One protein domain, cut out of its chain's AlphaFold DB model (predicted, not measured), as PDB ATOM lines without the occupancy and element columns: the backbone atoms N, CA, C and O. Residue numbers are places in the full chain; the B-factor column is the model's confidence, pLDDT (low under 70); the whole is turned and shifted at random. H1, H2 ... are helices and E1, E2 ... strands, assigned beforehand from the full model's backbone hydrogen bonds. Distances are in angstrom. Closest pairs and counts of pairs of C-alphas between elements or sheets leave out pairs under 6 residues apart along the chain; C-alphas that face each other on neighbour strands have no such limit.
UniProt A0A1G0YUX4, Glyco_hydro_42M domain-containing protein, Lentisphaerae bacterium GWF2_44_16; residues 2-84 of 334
ATOM      1  N   LYS A   2     297.149 322.762 319.870       95.62
ATOM      2  CA  LYS A   2     297.934 323.166 318.686       95.62
ATOM      3  C   LYS A   2     297.128 323.910 317.630       95.62
ATOM      4  O   LYS A   2     297.478 325.023 317.264       95.62
ATOM      5  N   LEU A   3     296.000 323.316 317.232       95.19
ATOM      6  CA  LEU A   3     295.053 323.893 316.282       95.19
ATOM      7  C   LEU A   3     294.648 325.320 316.673       95.19
ATOM      8  O   LEU A   3     294.739 326.239 315.870       95.19
ATOM      9  N   MET A   4     294.252 325.516 317.933       93.88
ATOM     10  CA  MET A   4     293.845 326.826 318.441       93.88
ATOM     11  C   MET A   4     295.007 327.817 318.451       93.88
ATOM     12  O   MET A   4     294.805 328.983 318.126       93.88
ATOM     13  N   ARG A   5     296.216 327.376 318.823       94.88
ATOM     14  CA  ARG A   5     297.405 328.236 318.824       94.88
ATOM     15  C   ARG A   5     297.753 328.697 317.417       94.88
ATOM     16  O   ARG A   5     297.940 329.895 317.220       94.88
ATOM     17  N   ASP A   6     297.802 327.784 316.460       96.00
ATOM     18  CA  ASP A   6     298.199 328.113 315.093       96.00
ATOM     19  C   ASP A   6     297.187 329.041 314.415       96.00
ATOM     20  O   ASP A   6     297.581 330.040 313.822       96.00
ATOM     21  N   LEU A   7     295.886 328.799 314.612       95.19
ATOM     22  CA  LEU A   7     294.814 329.583 313.987       95.19
ATOM     23  C   LEU A   7     294.458 330.879 314.743       95.19
ATOM     24  O   LEU A   7     293.540 331.600 314.353       95.19
ATOM     25  N   SER A   8     295.166 331.205 315.829       92.94
ATOM     26  CA  SER A   8     294.891 332.394 316.658       92.94
ATOM     27  C   SER A   8     295.362 333.722 316.052       92.94
ATOM     28  O   SER A   8     295.130 334.779 316.645       92.94
ATOM     29  N   GLY A   9     296.076 333.694 314.919       88.06
ATOM     30  CA  GLY A   9     296.703 334.887 314.338       88.06
ATOM     31  C   GLY A   9     297.767 335.504 315.256       88.06
ATOM     32  O   GLY A   9     297.914 336.722 315.308       88.06
ATOM     33  N   GLY A  10     298.454 334.675 316.047       88.25
ATOM     34  CA  GLY A  10     299.500 335.099 316.983       88.25
ATOM     35  C   GLY A  10     299.003 335.506 318.372       88.25
ATOM     36  O   GLY A  10     299.829 335.703 319.265       88.25
ATOM     37  N   LYS A  11     297.686 335.571 318.603       92.62
ATOM     38  CA  LYS A  11     297.129 335.904 319.922       92.62
ATOM     39  C   LYS A  11     297.466 334.829 320.968       92.62
ATOM     40  O   LYS A  11     297.511 333.642 320.626       92.62
ATOM     41  N   PRO A  12     297.674 335.208 322.242       92.88
ATOM     42  CA  PRO A  12     297.851 334.236 323.313       92.88
ATOM     43  C   PRO A  12     296.660 333.284 323.397       92.88
ATOM     44  O   PRO A  12     295.508 333.701 323.259       92.88
ATOM     45  N   THR A  13     296.932 332.004 323.641       95.06
ATOM     46  CA  THR A  13     295.889 330.990 323.799       95.06
ATOM     47  C   THR A  13     295.807 330.500 325.236       95.06
ATOM     48  O   THR A  13     296.817 330.284 325.906       95.06
ATOM     49  N   CYS A  14     294.574 330.320 325.704       95.19
ATOM     50  CA  CYS A  14     294.270 329.792 327.025       95.19
ATOM     51  C   CYS A  14     293.719 328.369 326.894       95.19
ATOM     52  O   CYS A  14     292.727 328.150 326.196       95.19
ATOM     53  N   GLY A  15     294.366 327.407 327.547       95.00
ATOM     54  CA  GLY A  15     293.838 326.059 327.712       95.00
ATOM     55  C   GLY A  15     292.857 326.030 328.876       95.00
ATOM     56  O   GLY A  15     293.265 326.184 330.023       95.00
ATOM     57  N   ILE A  16     291.572 325.819 328.591       94.56
ATOM     58  CA  ILE A  16     290.556 325.589 329.622       94.56
ATOM     59  C   ILE A  16     290.446 324.079 329.834       94.56
ATOM     60  O   ILE A  16     289.870 323.370 329.010       94.56
ATOM     61  N   LEU A  17     291.048 323.584 330.911       94.06
ATOM     62  CA  LEU A  17     291.198 322.160 331.192       94.06
ATOM     63  C   LEU A  17     290.122 321.665 332.152       94.06
ATOM     64  O   LEU A  17     289.740 322.353 333.100       94.06
ATOM     65  N   GLN A  18     289.647 320.448 331.918       91.38
ATOM     66  CA  GLN A  18     288.647 319.801 332.755       91.38
ATOM     67  C   GLN A  18     289.215 319.498 334.148       91.38
ATOM     68  O   GLN A  18     290.229 318.826 334.277       91.38
ATOM     69  N   ALA A  19     288.514 319.940 335.190       92.25
ATOM     70  CA  ALA A  19     288.773 319.612 336.591       92.25
ATOM     71  C   ALA A  19     287.471 319.159 337.279       92.25
ATOM     72  O   ALA A  19     287.110 319.620 338.357       92.25
ATOM     73  N   PHE A  20     286.690 318.313 336.611       90.31
ATOM     74  CA  PHE A  20     285.418 317.796 337.116       90.31
ATOM     75  C   PHE A  20     285.089 316.454 336.464       90.31
ATOM     76  O   PHE A  20     285.677 316.098 335.442       90.31
ATOM     77  N   SER A  21     284.146 315.713 337.041       88.94
ATOM     78  CA  SER A  21     283.655 314.470 336.448       88.94
ATOM     79  C   SER A  21     282.752 314.767 335.251       88.94
ATOM     80  O   SER A  21     281.753 315.472 335.385       88.94
ATOM     81  N   TYR A  22     283.078 314.204 334.089       85.38
ATOM     82  CA  TYR A  22     282.304 314.369 332.856       85.38
ATOM     83  C   TYR A  22     281.991 313.001 332.253       85.38
ATOM     84  O   TYR A  22     282.881 312.160 332.142       85.38
ATOM     85  N   CYS A  23     280.723 312.762 331.898       84.62
ATOM     86  CA  CYS A  23     280.251 311.502 331.309       84.62
ATOM     87  C   CYS A  23     280.758 310.242 332.046       84.62
ATOM     88  O   CYS A  23     281.233 309.293 331.426       84.62
ATOM     89  N   GLY A  24     280.702 310.252 333.384       83.00
ATOM     90  CA  GLY A  24     281.131 309.127 334.225       83.00
ATOM     91  C   GLY A  24     282.648 308.965 334.384       83.00
ATOM     92  O   GLY A  24     283.081 308.018 335.034       83.00
ATOM     93  N   ARG A  25     283.465 309.873 333.834       85.69
ATOM     94  CA  ARG A  25     284.924 309.866 334.003       85.69
ATOM     95  C   ARG A  25     285.372 310.983 334.932       85.69
ATOM     96  O   ARG A  25     285.177 312.162 334.639       85.69
ATOM     97  N   THR A  26     285.996 310.593 336.037       89.94
ATOM     98  CA  THR A  26     286.637 311.502 336.988       89.94
ATOM     99  C   THR A  26     288.126 311.602 336.657       89.94
ATOM    100  O   THR A  26     288.762 310.557 336.533       89.94
ATOM    101  N   PRO A  27     288.693 312.812 336.502       93.31
ATOM    102  CA  PRO A  27     290.123 312.960 336.251       93.31
ATOM    103  C   PRO A  27     290.941 312.490 337.455       93.31
ATOM    104  O   PRO A  27     290.602 312.802 338.597       93.31
ATOM    105  N   SER A  28     292.036 311.777 337.200       94.38
ATOM    106  CA  SER A  28     293.084 311.539 338.195       94.38
ATOM    107  C   SER A  28     294.091 312.699 338.222       94.38
ATOM    108  O   SER A  28     294.135 313.499 337.277       94.38
ATOM    109  N   PRO A  29     294.948 312.792 339.256       95.00
ATOM    110  CA  PRO A  29     296.071 313.722 339.241       95.00
ATOM    111  C   PRO A  29     296.973 313.573 338.003       95.00
ATOM    112  O   PRO A  29     297.324 314.567 337.371       95.00
ATOM    113  N   ASP A  30     297.246 312.340 337.572       96.12
ATOM    114  CA  ASP A  30     298.030 312.084 336.359       96.12
ATOM    115  C   ASP A  30     297.341 312.605 335.096       96.12
ATOM    116  O   ASP A  30     298.001 313.165 334.224       96.12
ATOM    117  N   ASN A  31     296.009 312.495 335.001       95.75
ATOM    118  CA  ASN A  31     295.278 313.085 333.879       95.75
ATOM    119  C   ASN A  31     295.425 314.608 333.855       95.75
ATOM    120  O   ASN A  31     295.660 315.179 332.795       95.75
ATOM    121  N   MET A  32     295.322 315.267 335.011       95.88
ATOM    122  CA  MET A  32     295.482 316.721 335.117       95.88
ATOM    123  C   MET A  32     296.883 317.161 334.670       95.88
ATOM    124  O   MET A  32     297.013 318.127 333.915       95.88
ATOM    125  N   ARG A  33     297.916 316.428 335.105       97.38
ATOM    126  CA  ARG A  33     299.319 316.659 334.738       97.38
ATOM    127  C   ARG A  33     299.545 316.482 333.241       97.38
ATOM    128  O   ARG A  33     300.115 317.375 332.613       97.38
ATOM    129  N   GLU A  34     299.046 315.390 332.670       96.75
ATOM    130  CA  GLU A  34     299.137 315.112 331.236       96.75
ATOM    131  C   GLU A  34     298.421 316.195 330.419       96.75
ATOM    132  O   GLU A  34     299.008 316.794 329.522       96.75
ATOM    133  N   TRP A  35     297.179 316.544 330.763       96.81
ATOM    134  CA  TRP A  35     296.407 317.543 330.015       96.81
ATOM    135  C   TRP A  35     297.040 318.934 330.053       96.81
ATOM    136  O   TRP A  35     297.051 319.632 329.035       96.81
ATOM    137  N   ALA A  36     297.591 319.341 331.199       97.62
ATOM    138  CA  ALA A  36     298.324 320.597 331.312       97.62
ATOM    139  C   ALA A  36     299.626 320.575 330.502       97.62
ATOM    140  O   ALA A  36     299.907 321.529 329.775       97.62
ATOM    141  N   SER A  37     300.372 319.472 330.552       97.69
ATOM    142  CA  SER A  37     301.600 319.294 329.771       97.69
ATOM    143  C   SER A  37     301.328 319.356 328.269       97.69
ATOM    144  O   SER A  37     301.956 320.135 327.548       97.69
ATOM    145  N   GLN A  38     300.305 318.629 327.817       97.00
ATOM    146  CA  GLN A  38     299.800 318.650 326.448       97.00
ATOM    147  C   GLN A  38     299.374 320.052 326.020       97.00
ATOM    148  O   GLN A  38     299.685 320.480 324.910       97.00
ATOM    149  N   ALA A  39     298.682 320.802 326.878       97.19
ATOM    150  CA  ALA A  39     298.285 322.167 326.559       97.19
ATOM    151  C   ALA A  39     299.502 323.085 326.356       97.19
ATOM    152  O   ALA A  39     299.563 323.790 325.345       97.19
ATOM    153  N   LEU A  40     300.473 323.036 327.272       97.25
ATOM    154  CA  LEU A  40     301.674 323.874 327.245       97.25
ATOM    155  C   LEU A  40     302.589 323.548 326.060       97.25
ATOM    156  O   LEU A  40     302.969 324.463 325.329       97.25
ATOM    157  N   LYS A  41     302.909 322.267 325.812       96.50
ATOM    158  CA  LYS A  41     303.794 321.874 324.694       96.50
ATOM    159  C   LYS A  41     303.205 322.212 323.325       96.50
ATOM    160  O   LYS A  41     303.925 322.497 322.374       96.50
ATOM    161  N   ASN A  42     301.878 322.292 323.255       96.50
ATOM    162  CA  ASN A  42     301.138 322.746 322.084       96.50
ATOM    163  C   ASN A  42     300.898 324.269 322.038       96.50
ATOM    164  O   ASN A  42     300.119 324.748 321.207       96.50
ATOM    165  N   GLY A  43     301.563 325.031 322.909       95.06
ATOM    166  CA  GLY A  43     301.646 326.487 322.846       95.06
ATOM    167  C   GLY A  43     300.557 327.250 323.598       95.06
ATOM    168  O   GLY A  43     300.335 328.413 323.269       95.06
ATOM    169  N   ALA A  44     299.872 326.636 324.570       95.62
ATOM    170  CA  ALA A  44     299.064 327.398 325.522       95.62
ATOM    171  C   ALA A  44     299.964 328.330 326.349       95.62
ATOM    172  O   ALA A  44     300.992 327.906 326.874       95.62
ATOM    173  N   GLU A  45     299.558 329.589 326.486       93.00
ATOM    174  CA  GLU A  45     300.252 330.578 327.322       93.00
ATOM    175  C   GLU A  45     299.562 330.786 328.669       93.00
ATOM    176  O   GLU A  45     300.170 331.297 329.607       93.00
ATOM    177  N   LEU A  46     298.294 330.384 328.764       93.00
ATOM    178  CA  LEU A  46     297.505 330.421 329.986       93.00
ATOM    179  C   LEU A  46     296.810 329.077 330.179       93.00
ATOM    180  O   LEU A  46     296.395 328.444 329.206       93.00
ATOM    181  N   ILE A  47     296.638 328.676 331.435       95.00
ATOM    182  CA  ILE A  47     295.822 327.527 331.817       95.00
ATOM    183  C   ILE A  47     294.734 328.007 332.766       95.00
ATOM    184  O   ILE A  47     295.005 328.693 333.752       95.00
ATOM    185  N   PHE A  48     293.500 327.624 332.467       94.44
ATOM    186  CA  PHE A  48     292.357 327.792 333.345       94.44
ATOM    187  C   PHE A  48     291.748 326.425 333.630       94.44
ATOM    188  O   PHE A  48     291.704 325.562 332.759       94.44
ATOM    189  N   TRP A  49     291.246 326.227 334.841       93.12
ATOM    190  CA  TRP A  49     290.633 324.967 335.238       93.12
ATOM    191  C   TRP A  49     289.126 325.127 335.309       93.12
ATOM    192  O   TRP A  49     288.612 325.879 336.138       93.12
ATOM    193  N   TYR A  50     288.415 324.399 334.459       90.81
ATOM    194  CA  TYR A  50     286.969 324.334 334.518       90.81
ATOM    195  C   TYR A  50     286.555 323.317 335.579       90.81
ATOM    196  O   TYR A  50     286.699 322.112 335.389       90.81
ATOM    197  N   ALA A  51     286.080 323.812 336.719       84.69
ATOM    198  CA  ALA A  51     285.497 323.008 337.785       84.69
ATOM    199  C   ALA A  51     283.966 323.132 337.727       84.69
ATOM    200  O   ALA A  51     283.446 324.218 337.481       84.69
ATOM    201  N   SER A  52     283.253 322.021 337.935       71.81
ATOM    202  CA  SER A  52     281.783 321.976 337.891       71.81
ATOM    203  C   SER A  52     281.142 322.961 338.878       71.81
ATOM    204  O   SER A  52     281.686 323.225 339.950       71.81
ATOM    205  N   THR A  53     279.955 323.459 338.521       59.34
ATOM    206  CA  THR A  53     279.121 324.378 339.313       59.34
ATOM    207  C   THR A  53     278.338 323.699 340.443       59.34
ATOM    208  O   THR A  53     277.613 324.377 341.166       59.34
ATOM    209  N   GLY A  54     278.451 322.373 340.590       69.19
ATOM    210  CA  GLY A  54     277.819 321.611 341.672       69.19
ATOM    211  C   GLY A  54     278.554 321.743 343.013       69.19
ATOM    212  O   GLY A  54     278.902 322.833 343.461       69.19
ATOM    213  N   ALA A  55     278.804 320.613 343.682       67.50
ATOM    214  CA  ALA A  55     279.555 320.607 344.935       67.50
ATOM    215  C   ALA A  55     280.992 321.140 344.725       67.50
ATOM    216  O   ALA A  55     281.656 320.698 343.779       67.50
ATOM    217  N   PRO A  56     281.507 322.021 345.611       82.50
ATOM    218  CA  PRO A  56     282.852 322.574 345.486       82.50
ATOM    219  C   PRO A  56     283.891 321.474 345.271       82.50
ATOM    220  O   PRO A  56     283.981 320.558 346.084       82.50
ATOM    221  N   ILE A  57     284.709 321.590 344.218       86.69
ATOM    222  CA  ILE A  57     285.713 320.574 343.844       86.69
ATOM    223  C   ILE A  57     286.638 320.189 345.010       86.69
ATOM    224  O   ILE A  57     287.039 319.040 345.127       86.69
ATOM    225  N   ARG A  58     286.924 321.118 345.933       87.44
ATOM    226  CA  ARG A  58     287.718 320.837 347.140       87.44
ATOM    227  C   ARG A  58     287.093 319.752 348.031       87.44
ATOM    228  O   ARG A  58     287.817 319.085 348.751       87.44
ATOM    229  N   ILE A  59     285.769 319.605 347.997       85.25
ATOM    230  CA  ILE A  59     285.003 318.617 348.765       85.25
ATOM    231  C   ILE A  59     284.749 317.376 347.910       85.25
ATOM    232  O   ILE A  59     284.983 316.265 348.363       85.25
ATOM    233  N   SER A  60     284.270 317.566 346.677       86.56
ATOM    234  CA  SER A  60     283.833 316.461 345.817       86.56
ATOM    235  C   SER A  60     284.983 315.696 345.165       86.56
ATOM    236  O   SER A  60     284.841 314.504 344.920       86.56
ATOM    237  N   LEU A  61     286.115 316.357 344.899       90.12
ATOM    238  CA  LEU A  61     287.305 315.795 344.251       90.12
ATOM    239  C   LEU A  61     288.588 316.375 344.890       90.12
ATOM    240  O   LEU A  61     289.321 317.130 344.239       90.12
ATOM    241  N   PRO A  62     288.875 316.065 346.170       90.25
ATOM    242  CA  PRO A  62     289.955 316.703 346.921       90.25
ATOM    243  C   PRO A  62     291.337 316.501 346.286       90.25
ATOM    244  O   PRO A  62     292.129 317.442 346.270       90.25
ATOM    245  N   ASP A  63     291.616 315.333 345.701       91.81
ATOM    246  CA  ASP A  63     292.904 315.062 345.046       91.81
ATOM    247  C   ASP A  63     293.072 315.857 343.751       91.81
ATOM    248  O   ASP A  63     294.119 316.458 343.524       91.81
ATOM    249  N   VAL A  64     292.009 315.968 342.949       92.56
ATOM    250  CA  VAL A  64     291.991 316.818 341.747       92.56
ATOM    251  C   VAL A  64     292.172 318.283 342.132       92.56
ATOM    252  O   VAL A  64     292.876 319.024 341.449       92.56
ATOM    253  N   TYR A  65     291.566 318.721 343.239       92.75
ATOM    254  CA  TYR A  65     291.733 320.082 343.735       92.75
ATOM    255  C   TYR A  65     293.171 320.376 344.178       92.75
ATOM    256  O   TYR A  65     293.704 321.426 343.812       92.75
ATOM    257  N   ARG A  66     293.807 319.466 344.930       93.88
ATOM    258  CA  ARG A  66     295.224 319.593 345.317       93.88
ATOM    259  C   ARG A  66     296.120 319.630 344.086       93.88
ATOM    260  O   ARG A  66     296.955 320.524 343.975       93.88
ATOM    261  N   GLU A  67     295.887 318.733 343.134       95.31
ATOM    262  CA  GLU A  67     296.683 318.666 341.912       95.31
ATOM    263  C   GLU A  67     296.536 319.923 341.053       95.31
ATOM    264  O   GLU A  67     297.519 320.476 340.567       95.31
ATOM    265  N   LYS A  68     295.313 320.448 340.935       94.81
ATOM    266  CA  LYS A  68     295.038 321.725 340.271       94.81
ATOM    267  C   LYS A  68     295.899 322.855 340.843       94.81
ATOM    268  O   LYS A  68     296.481 323.633 340.086       94.81
ATOM    269  N   LEU A  69     295.949 322.973 342.172       95.12
ATOM    270  CA  LEU A  69     296.753 323.987 342.859       95.12
ATOM    271  C   LEU A  69     298.249 323.751 342.622       95.12
ATOM    272  O   LEU A  69     298.951 324.687 342.243       95.12
ATOM    273  N   ARG A  70     298.704 322.499 342.753       96.75
ATOM    274  CA  ARG A  70     300.096 322.095 342.530       96.75
ATOM    275  C   ARG A  70     300.586 322.457 341.128       96.75
ATOM    276  O   ARG A  70     301.583 323.159 340.980       96.75
ATOM    277  N   ILE A  71     299.847 322.045 340.097       97.19
ATOM    278  CA  ILE A  71     300.170 322.363 338.701       97.19
ATOM    279  C   ILE A  71     300.166 323.877 338.477       97.19
ATOM    280  O   ILE A  71     301.069 324.400 337.831       97.19
ATOM    281  N   SER A  72     299.188 324.599 339.033       96.06
ATOM    282  CA  SER A  72     299.129 326.061 338.891       96.06
ATOM    283  C   SER A  72     300.351 326.745 339.518       96.06
ATOM    284  O   SER A  72     300.882 327.685 338.932       96.06
ATOM    285  N   SER A  73     300.831 326.245 340.662       96.75
ATOM    286  CA  SER A  73     302.062 326.705 341.320       96.75
ATOM    287  C   SER A  73     303.298 326.476 340.444       96.75
ATOM    288  O   SER A  73     304.065 327.408 340.200       96.75
ATOM    289  N   ILE A  74     303.448 325.268 339.884       96.94
ATOM    290  CA  ILE A  74     304.553 324.945 338.967       96.94
ATOM    291  C   ILE A  74     304.533 325.858 337.741       96.94
ATOM    292  O   ILE A  74     305.553 326.452 337.401       96.94
ATOM    293  N   ILE A  75     303.377 325.983 337.083       96.25
ATOM    294  CA  ILE A  75     303.242 326.780 335.857       96.25
ATOM    295  C   ILE A  75     303.533 328.260 336.130       96.25
ATOM    296  O   ILE A  75     304.136 328.928 335.296       96.25
ATOM    297  N   HIS A  76     303.141 328.777 337.297       94.56
ATOM    298  CA  HIS A  76     303.424 330.161 337.673       94.56
ATOM    299  C   HIS A  76     304.928 330.436 337.834       94.56
ATOM    300  O   HIS A  76     305.390 331.516 337.471       94.56
ATOM    301  N   GLY A  77     305.684 329.470 338.365       93.94
ATOM    302  CA  GLY A  77     307.123 329.608 338.610       93.94
ATOM    303  C   GLY A  77     308.030 329.186 337.450       93.94
ATOM    304  O   GLY A  77     309.232 329.442 337.504       93.94
ATOM    305  N   MET A  78     307.504 328.519 336.417       94.69
ATOM    306  CA  MET A  78     308.320 328.016 335.310       94.69
ATOM    307  C   MET A  78     308.554 329.064 334.216       94.69
ATOM    308  O   MET A  78     307.721 329.922 333.934       94.69
ATOM    309  N   ASN A  79     309.679 328.931 333.511       94.50
ATOM    310  CA  ASN A  79     309.898 329.664 332.267       94.50
ATOM    311  C   ASN A  79     308.957 329.160 331.164       94.50
ATOM    312  O   ASN A  79     308.647 327.968 331.097       94.50
ATOM    313  N   LYS A  80     308.568 330.052 330.243       92.50
ATOM    314  CA  LYS A  80     307.820 329.658 329.041       92.50
ATOM    315  C   LYS A  80     308.595 328.601 328.251       92.50
ATOM    316  O   LYS A  80     309.811 328.704 328.079       92.50
ATOM    317  N   LEU A  81     307.870 327.618 327.724       94.69
ATOM    318  CA  LEU A  81     308.455 326.614 326.843       94.69
ATOM    319  C   LEU A  81     308.967 327.260 325.556       94.69
ATOM    320  O   LEU A  81     308.338 328.154 324.988       94.69
ATOM    321  N   LYS A  82     310.114 326.775 325.079       92.88
ATOM    322  CA  LYS A  82     310.669 327.172 323.785       92.88
ATOM    323  C   LYS A  82     309.948 326.408 322.682       92.88
ATOM    324  O   LYS A  82     310.315 325.288 322.345       92.88
ATOM    325  N   ILE A  83     308.907 327.031 322.150       92.75
ATOM    326  CA  ILE A  83     308.132 326.503 321.032       92.75
ATOM    327  C   ILE A  83     308.877 326.789 319.716       92.75
ATOM    328  O   ILE A  83     309.280 327.938 319.510       92.75
ATOM    329  N   PRO A  84     309.063 325.802 318.818       93.44
ATOM    330  CA  PRO A  84     309.669 326.056 317.515       93.44
ATOM    331  C   PRO A  84     308.867 327.092 316.707       93.44
ATOM    332  O   PRO A  84     307.638 327.036 316.620       93.44
TER     333      PRO A  84
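AT A GLANCE: This is residues 2 to 84 of the 334 residues of the protein "Glyco_hydro_42M domain-containing protein" of Lentisphaerae bacterium GWF2_44_16 (UniProt A0A1G0YUX4). A narrow ribbon of two parallel strands, E1 and E2, is covered on one side by two long helices, H2 and H4, which lie side by side and run the same way. The short helix H1 lies near the end of the ribbon where the strands begin, the short helix H3 lies beyond the other end, and residues 78 to 84 make a tail after H4. The 83 printed residues hold four named helices and two named strands, in the order H1, E1, H2, E2, H3, H4, a mixed class of helices and strands. The whole is compact, with a radius of gyration of the C-alphas of 13.5 A and spans of 39 by 27 by 18 A.

IN THESE COORDINATES: Find C-alpha 14 at (294.270, 329.792, 327.025); from there E1 takes residues 14 to 18, 12.8 A long. Its neighbour E2 is residues 46 to 50, 13.0 A long. H2 is residues 29 to 41, 18.4 A from first to last C-alpha. H4, the longest helix, runs 23.0 A through residues 62 to 77, ending at C-alpha 77 at (307.123, 329.608, 338.610). Look for H1 at residues 2 to 6, 6.1 A long, starting from C-alpha 2 at (297.934, 323.166, 318.686), and for H3 at residues 57 to 60, 4.9 A long.

HOW THE PARTS SIT: Begin with E1 and E2, parallel neighbours with 28 degrees between their directions. Look there for N 15 and O 46, 2.8 A apart, and N 50 and O 17, also 2.8 A apart, both within hydrogen-bond range. E1, H2 and E2 form a strand-helix-strand unit, two parallel neighbour strands with a helix between them along the chain, and its crossover is right-handed. The closest C-alphas of E1 and H2 are those of Gly 15 and Ala 39, 6.0 A apart. Those of E2 and H4 are Trp 49 and Lys 68, 7.4 A apart. H2 and H4 touch, closest at the C-alphas of Pro 29 and Glu 67, 5.7 A, with a shallow tilt of 29 degrees, the same way. H3 and H4 touch only at the corner, closest at the C-alphas of Arg 58 and Tyr 65, 5.3 A; H4 touches H3 with residues 64 to 66 alone. H1 and H2 are close but not clearly touching, with the C-alphas of Lys 2 and Ala 39 at 7.9 A. H1 and H4 are apart. In H1, H2 and H4 every O i to N i+4 pair is within hydrogen-bond range; H3 is too short for such a pair.

THE WHOLE: The two C-alphas farthest apart are those of Ala 55 and Pro 84, at 41.1 A. The printed part, residues 2 to 84, has no cut. The links from H2 to E2 and from H3 to H4 are tight, the other three are short, and no link is long. The mean pLDDT of the printed part is 91.8; look at residues 53 to 55 for the three under 70.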